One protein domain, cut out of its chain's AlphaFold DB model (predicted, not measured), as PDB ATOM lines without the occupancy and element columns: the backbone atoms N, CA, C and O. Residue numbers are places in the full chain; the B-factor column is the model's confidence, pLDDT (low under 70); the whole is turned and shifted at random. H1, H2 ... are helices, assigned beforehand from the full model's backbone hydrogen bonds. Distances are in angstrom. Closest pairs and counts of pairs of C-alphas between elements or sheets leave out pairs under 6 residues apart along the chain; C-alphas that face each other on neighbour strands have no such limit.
ATOM      1  N   PRO A  12     180.235 201.954 179.975       80.69
ATOM      2  CA  PRO A  12     179.559 201.303 178.852       80.69
ATOM      3  C   PRO A  12     178.078 201.698 178.744       80.69
ATOM      4  O   PRO A  12     177.539 201.744 177.640       80.69
ATOM      5  N   LEU A  13     177.421 202.032 179.860       78.00
ATOM      6  CA  LEU A  13     176.030 202.490 179.857       78.00
ATOM      7  C   LEU A  13     175.902 203.873 179.217       78.00
ATOM      8  O   LEU A  13     175.083 204.060 178.321       78.00
ATOM      9  N   PHE A  14     176.751 204.824 179.608       78.94
ATOM     10  CA  PHE A  14     176.751 206.150 178.993       78.94
ATOM     11  C   PHE A  14     177.175 206.114 177.521       78.94
ATOM     12  O   PHE A  14     176.601 206.823 176.698       78.94
ATOM     13  N   GLN A  15     178.137 205.259 177.160       79.31
ATOM     14  CA  GLN A  15     178.529 205.055 175.762       79.31
ATOM     15  C   GLN A  15     177.379 204.499 174.920       79.31
ATOM     16  O   GLN A  15     177.187 204.944 173.787       79.31
ATOM     17  N   ARG A  16     176.591 203.570 175.475       82.50
ATOM     18  CA  ARG A  16     175.381 203.061 174.822       82.50
ATOM     19  C   ARG A  16     174.360 204.173 174.606       82.50
ATOM     20  O   ARG A  16     173.930 204.355 173.474       82.50
ATOM     21  N   VAL A  17     174.063 204.966 175.638       83.00
ATOM     22  CA  VAL A  17     173.147 206.116 175.529       83.00
ATOM     23  C   VAL A  17     173.615 207.080 174.436       83.00
ATOM     24  O   VAL A  17     172.835 207.420 173.556       83.00
ATOM     25  N   ILE A  18     174.901 207.441 174.398       79.88
ATOM     26  CA  ILE A  18     175.456 208.299 173.335       79.88
ATOM     27  C   ILE A  18     175.323 207.657 171.948       79.88
ATOM     28  O   ILE A  18     175.017 208.347 170.973       79.88
ATOM     29  N   SER A  19     175.581 206.352 171.830       81.06
ATOM     30  CA  SER A  19     175.434 205.639 170.560       81.06
ATOM     31  C   SER A  19     173.989 205.655 170.076       81.06
ATOM     32  O   SER A  19     173.770 205.848 168.881       81.06
ATOM     33  N   ASP A  20     173.030 205.482 170.978       76.94
ATOM     34  CA  ASP A  20     171.610 205.451 170.643       76.94
ATOM     35  C   ASP A  20     171.080 206.860 170.338       76.94
ATOM     36  O   ASP A  20     170.369 207.031 169.351       76.94
ATOM     37  N   MET A  21     171.560 207.892 171.043       78.38
ATOM     38  CA  MET A  21     171.289 209.304 170.728       78.38
ATOM     39  C   MET A  21     171.747 209.679 169.314       78.38
ATOM     40  O   MET A  21     171.047 210.368 168.577       78.38
ATOM     41  N   ARG A  22     172.917 209.189 168.887       73.88
ATOM     42  CA  ARG A  22     173.403 209.420 167.517       73.88
ATOM     43  C   ARG A  22     172.532 208.740 166.461       73.88
ATOM     44  O   ARG A  22     172.450 209.245 165.345       73.88
ATOM     45  N   LYS A  23     171.907 207.606 166.789       76.56
ATOM     46  CA  LYS A  23     171.020 206.870 165.874       76.56
ATOM     47  C   LYS A  23     169.623 207.485 165.795       76.56
ATOM     48  O   LYS A  23     168.989 207.366 164.753       76.56
ATOM     49  N   SER A  24     169.145 208.136 166.855       70.94
ATOM     50  CA  SER A  24     167.801 208.732 166.914       70.94
ATOM     51  C   SER A  24     167.643 210.037 166.119       70.94
ATOM     52  O   SER A  24     166.521 210.502 165.956       70.94
ATOM     53  N   GLY A  25     168.725 210.612 165.579       67.81
ATOM     54  CA  GLY A  25     168.660 211.709 164.605       67.81
ATOM     55  C   GLY A  25     169.110 213.079 165.125       67.81
ATOM     56  O   GLY A  25     169.737 213.201 166.177       67.81
ATOM     57  N   ALA A  26     168.829 214.126 164.339       66.50
ATOM     58  CA  ALA A  26     169.383 215.475 164.516       66.50
ATOM     59  C   ALA A  26     168.959 216.183 165.818       66.50
ATOM     60  O   ALA A  26     169.670 217.077 166.272       66.50
ATOM     61  N   GLU A  27     167.850 215.771 166.439       66.50
ATOM     62  CA  GLU A  27     167.386 216.316 167.725       66.50
ATOM     63  C   GLU A  27     168.382 216.057 168.864       66.50
ATOM     64  O   GLU A  27     168.530 216.879 169.765       66.50
ATOM     65  N   PHE A  28     169.138 214.959 168.773       65.44
ATOM     66  CA  PHE A  28     170.143 214.553 169.757       65.44
ATOM     67  C   PHE A  28     171.576 214.723 169.230       65.44
ATOM     68  O   PHE A  28     172.506 214.037 169.666       65.44
ATOM     69  N   ALA A  29     171.762 215.632 168.263       68.62
ATOM     70  CA  ALA A  29     173.072 215.977 167.725       68.62
ATOM     71  C   ALA A  29     174.036 216.454 168.828       68.62
ATOM     72  O   ALA A  29     173.631 216.796 169.934       68.62
ATOM     73  N   GLN A  30     175.332 216.564 168.514       67.75
ATOM     74  CA  GLN A  30     176.360 217.024 169.467       67.75
ATOM     75  C   GLN A  30     176.056 218.386 170.130       67.75
ATOM     76  O   GLN A  30     176.621 218.707 171.175       67.75
ATOM     77  N   ALA A  31     175.172 219.183 169.526       69.81
ATOM     78  CA  ALA A  31     174.706 220.464 170.043       69.81
ATOM     79  C   ALA A  31     173.570 220.353 171.084       69.81
ATOM     80  O   ALA A  31     173.262 221.349 171.738       69.81
ATOM     81  N   SER A  32     172.941 219.184 171.241       77.75
ATOM     82  CA  SER A  32     171.840 218.979 172.182       77.75
ATOM     83  C   SER A  32     172.341 219.045 173.632       77.75
ATOM     84  O   SER A  32     173.452 218.606 173.961       77.75
ATOM     85  N   LYS A  33     171.519 219.610 174.524       78.94
ATOM     86  CA  LYS A  33     171.869 219.772 175.948       78.94
ATOM     87  C   LYS A  33     172.011 218.418 176.640       78.94
ATOM     88  O   LYS A  33     172.840 218.249 177.529       78.94
ATOM     89  N   GLU A  34     171.231 217.446 176.191       75.94
ATOM     90  CA  GLU A  34     171.198 216.064 176.653       75.94
ATOM     91  C   GLU A  34     172.508 215.344 176.294       75.94
ATOM     92  O   GLU A  34     173.071 214.619 177.120       75.94
ATOM     93  N   TYR A  35     173.038 215.584 175.086       78.62
ATOM     94  CA  TYR A  35     174.310 215.016 174.638       78.62
ATOM     95  C   TYR A  35     175.475 215.587 175.451       78.62
ATOM     96  O   TYR A  35     176.288 214.840 175.998       78.62
ATOM     97  N   GLN A  36     175.523 216.915 175.587       80.75
ATOM     98  CA  GLN A  36     176.559 217.603 176.361       80.75
ATOM     99  C   GLN A  36     176.538 217.193 177.835       80.75
ATOM    100  O   GLN A  36     177.592 216.949 178.423       80.75
ATOM    101  N   PHE A  37     175.344 217.054 178.418       82.25
ATOM    102  CA  PHE A  37     175.187 216.564 179.780       82.25
ATOM    103  C   PHE A  37     175.764 215.152 179.929       82.25
ATOM    104  O   PHE A  37     176.546 214.906 180.843       82.25
ATOM    105  N   THR A  38     175.441 214.238 179.012       78.06
ATOM    106  CA  THR A  38     175.895 212.843 179.092       78.06
ATOM    107  C   THR A  38     177.416 212.729 178.954       78.06
ATOM    108  O   THR A  38     178.047 212.016 179.735       78.06
ATOM    109  N   VAL A  39     178.027 213.482 178.030       81.06
ATOM    110  CA  VAL A  39     179.493 213.559 177.876       81.06
ATOM    111  C   VAL A  39     180.155 214.101 179.143       81.06
ATOM    112  O   VAL A  39     181.075 213.485 179.673       81.06
ATOM    113  N   HIS A  40     179.628 215.190 179.700       82.38
ATOM    114  CA  HIS A  40     180.150 215.771 180.935       82.38
ATOM    115  C   HIS A  40     180.079 214.797 182.128       82.38
ATOM    116  O   HIS A  40     180.967 214.779 182.983       82.38
ATOM    117  N   GLN A  41     179.053 213.943 182.194       78.44
ATOM    118  CA  GLN A  41     178.961 212.912 183.231       78.44
ATOM    119  C   GLN A  41     179.996 211.794 183.024       78.44
ATOM    120  O   GLN A  41     180.557 211.318 184.011       78.44
ATOM    121  N   ILE A  42     180.311 211.415 181.778       78.88
ATOM    122  CA  ILE A  42     181.410 210.479 181.465       78.88
ATOM    123  C   ILE A  42     182.749 211.048 181.933       78.88
ATOM    124  O   ILE A  42     183.511 210.344 182.601       78.88
ATOM    125  N   ASP A  43     183.014 212.322 181.645       80.50
ATOM    126  CA  ASP A  43     184.255 212.986 182.054       80.50
ATOM    127  C   ASP A  43     184.398 212.998 183.580       80.50
ATOM    128  O   ASP A  43     185.467 212.708 184.119       80.50
ATOM    129  N   LYS A  44     183.296 213.223 184.307       79.50
ATOM    130  CA  LYS A  44     183.279 213.112 185.773       79.50
ATOM    131  C   LYS A  44     183.564 211.699 186.275       79.50
ATOM    132  O   LYS A  44     184.315 211.563 187.241       79.50
ATOM    133  N   VAL A  45     183.010 210.660 185.637       77.19
ATOM    134  CA  VAL A  45     183.314 209.257 185.984       77.19
ATOM    135  C   VAL A  45     184.800 208.956 185.782       77.19
ATOM    136  O   VAL A  45     185.412 208.349 186.665       77.19
ATOM    137  N   ASN A  46     185.379 209.393 184.661       76.50
ATOM    138  CA  ASN A  46     186.792 209.183 184.329       76.50
ATOM    139  C   ASN A  46     187.729 209.914 185.297       76.50
ATOM    140  O   ASN A  46     188.703 209.337 185.771       76.50
ATOM    141  N   ASN A  47     187.388 211.153 185.652       80.19
ATOM    142  CA  ASN A  47     188.190 211.995 186.542       80.19
ATOM    143  C   ASN A  47     187.968 211.676 188.034       80.19
ATOM    144  O   ASN A  47     188.481 212.383 188.899       80.19
ATOM    145  N   GLY A  48     187.165 210.655 188.362       72.88
ATOM    146  CA  GLY A  48     186.863 210.257 189.742       72.88
ATOM    147  C   GLY A  48     186.021 211.270 190.529       72.88
ATOM    148  O   GLY A  48     185.886 211.144 191.747       72.88
ATOM    149  N   SER A  49     185.445 212.261 189.848       75.81
ATOM    150  CA  SER A  49     184.630 213.311 190.456       75.81
ATOM    151  C   SER A  49     183.237 212.795 190.841       75.81
ATOM    152  O   SER A  49     182.722 211.854 190.226       75.81
ATOM    153  N   PRO A  50     182.585 213.388 191.856       72.50
ATOM    154  CA  PRO A  50     181.211 213.042 192.195       72.50
ATOM    155  C   PRO A  50     180.264 213.383 191.035       72.50
ATOM    156  O   PRO A  50     180.305 214.476 190.463       72.50
ATOM    157  N   LEU A  51     179.409 212.421 190.688       71.38
ATOM    158  CA  LEU A  51     178.331 212.621 189.724       71.38
ATOM    159  C   LEU A  51     177.262 213.527 190.330       71.38
ATOM    160  O   LEU A  51     177.074 213.550 191.544       71.38
ATOM    161  N   THR A  52     176.565 214.279 189.478       73.69
ATOM    162  CA  THR A  52     175.422 215.097 189.920       73.69
ATOM    163  C   THR A  52     174.224 214.244 190.324       73.69
ATOM    164  O   THR A  52     173.418 214.679 191.137       73.69
ATOM    165  N   THR A  53     174.117 213.034 189.776       71.81
ATOM    166  CA  THR A  53     173.124 212.031 190.153       71.81
ATOM    167  C   THR A  53     173.732 210.983 191.087       71.81
ATOM    168  O   THR A  53     174.914 210.643 190.939       71.81
ATOM    169  N   PRO A  54     172.954 210.444 192.046       76.88
ATOM    170  CA  PRO A  54     173.404 209.348 192.896       76.88
ATOM    171  C   PRO A  54     173.891 208.172 192.046       76.88
ATOM    172  O   PRO A  54     173.235 207.775 191.088       76.88
ATOM    173  N   LYS A  55     175.056 207.610 192.389       68.44
ATOM    174  CA  LYS A  55     175.716 206.559 191.589       68.44
ATOM    175  C   LYS A  55     174.842 205.318 191.383       68.44
ATOM    176  O   LYS A  55     174.997 204.650 190.364       68.44
ATOM    177  N   ASP A  56     173.954 205.037 192.332       73.81
ATOM    178  CA  ASP A  56     173.044 203.891 192.294       73.81
ATOM    179  C   ASP A  56     171.863 204.115 191.329       73.81
ATOM    180  O   ASP A  56     171.370 203.158 190.737       73.81
ATOM    181  N   ASP A  57     171.494 205.373 191.062       74.19
ATOM    182  CA  ASP A  57     170.393 205.729 190.156       74.19
ATOM    183  C   ASP A  57     170.848 205.847 188.697       74.19
ATOM    184  O   ASP A  57     170.062 205.661 187.770       74.19
ATOM    185  N   VAL A  58     172.135 206.127 188.465       76.06
ATOM    186  CA  VAL A  58     172.734 206.239 187.122       76.06
ATOM    187  C   VAL A  58     172.413 205.053 186.202       76.06
ATOM    188  O   VAL A  58     172.012 205.309 185.065       76.06
ATOM    189  N   PRO A  59     172.569 203.776 186.610       76.50
ATOM    190  CA  PRO A  59     172.247 202.658 185.730       76.50
ATOM    191  C   PRO A  59     170.761 202.600 185.365       76.50
ATOM    192  O   PRO A  59     170.435 202.286 184.221       76.50
ATOM    193  N   HIS A  60     169.870 202.949 186.295       76.19
ATOM    194  CA  HIS A  60     168.435 203.016 186.030       76.19
ATOM    195  C   HIS A  60     168.106 204.137 185.047       76.19
ATOM    196  O   HIS A  60     167.421 203.896 184.059       76.19
ATOM    197  N   ILE A  61     168.670 205.328 185.252       74.31
ATOM    198  CA  ILE A  61     168.499 206.471 184.350       74.31
ATOM    199  C   ILE A  61     169.009 206.126 182.946       74.31
ATOM    200  O   ILE A  61     168.295 206.336 181.969       74.31
ATOM    201  N   ALA A  62     170.206 205.545 182.833       76.69
ATOM    202  CA  ALA A  62     170.771 205.145 181.546       76.69
ATOM    203  C   ALA A  62     169.904 204.095 180.834       76.69
ATOM    204  O   ALA A  62     169.696 204.192 179.627       76.69
ATOM    205  N   SER A  63     169.361 203.126 181.577       76.44
ATOM    206  CA  SER A  63     168.424 202.140 181.035       76.44
ATOM    207  C   SER A  63     167.142 202.798 180.523       76.44
ATOM    208  O   SER A  63     166.701 202.486 179.422       76.44
ATOM    209  N   THR A  64     166.558 203.723 181.288       74.56
ATOM    210  CA  THR A  64     165.343 204.445 180.889       74.56
ATOM    211  C   THR A  64     165.574 205.269 179.626       74.56
ATOM    212  O   THR A  64     164.758 205.219 178.710       74.56
ATOM    213  N   TYR A  65     166.702 205.980 179.535       78.94
ATOM    214  CA  TYR A  65     167.056 206.733 178.331       78.94
ATOM    215  C   TYR A  65     167.307 205.826 177.126       78.94
ATOM    216  O   TYR A  65     166.877 206.163 176.028       78.94
ATOM    217  N   ALA A  66     167.957 204.675 177.313       77.88
ATOM    218  CA  ALA A  66     168.154 203.715 176.230       77.88
ATOM    219  C   ALA A  66     166.811 203.215 175.672       77.88
ATOM    220  O   ALA A  66     166.612 203.241 174.460       77.88
ATOM    221  N   VAL A  67     165.871 202.846 176.552       81.25
ATOM    222  CA  VAL A  67     164.512 202.435 176.156       81.25
ATOM    223  C   VAL A  67     163.781 203.571 175.446       81.25
ATOM    224  O   VAL A  67     163.192 203.354 174.395       81.25
ATOM    225  N   TYR A  68     163.851 204.793 175.979       79.50
ATOM    226  CA  TYR A  68     163.221 205.958 175.363       79.50
ATOM    227  C   TYR A  68     163.720 206.191 173.930       79.50
ATOM    228  O   TYR A  68     162.912 206.308 173.015       79.50
ATOM    229  N   LEU A  69     165.040 206.195 173.721       80.81
ATOM    230  CA  LEU A  69     165.646 206.412 172.403       80.81
ATOM    231  C   LEU A  69     165.293 205.296 171.413       80.81
ATOM    232  O   LEU A  69     165.043 205.568 170.238       80.81
TER     233      LEU A  69
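This is residues 12 to 69 of the 106 residues of the protein "Protein FMC1 homolog" of Steinernema carpocapsae (UniProt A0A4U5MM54). Three helices of similar length lie roughly side by side, their centres making a triangle: H1 packs on both H2 and H3, which stay apart from each other. H2 runs back against H1 as a hairpin, and a long link leads to H3, which runs the same way as H1. The printed part has 58 residues with three named helices, H1, H2, H3 in chain order, no named strand, and is all helix. It is compact, with a radius of gyration of the C-alphas of 11.1 A and spans of 31 by 21 by 16 A.

H1, residues 12 to 23, begins at C-alpha 12 (179.559, 201.303, 178.852) and is 16.5 A long. H2, residues 33 to 46, measures 20.1 A. H3, residues 58 to 69, measures 16.3 A and ends at C-alpha 69 (165.646, 206.412, 172.403).

H1 and H2, a helical hairpin, touch at a shallow tilt of 24 degrees, opposite ways; their closest C-alphas, of Phe 14 and Thr 38, are 6.7 A apart. H1 and H3 touch at a shallow tilt of 19 degrees, the same way; their closest C-alphas, of Val 17 and Ala 66, are 5.6 A apart. In H1, H2 and H3 every O i to N i+4 pair is within hydrogen-bond range.

The farthest C-alphas, of Ala 26 and Gly 48, are 31.1 A apart. The printed part has no cut. The H2 to H3 link is long, 11 residues. Residues 25 to 31 and 55 have pLDDT under 70.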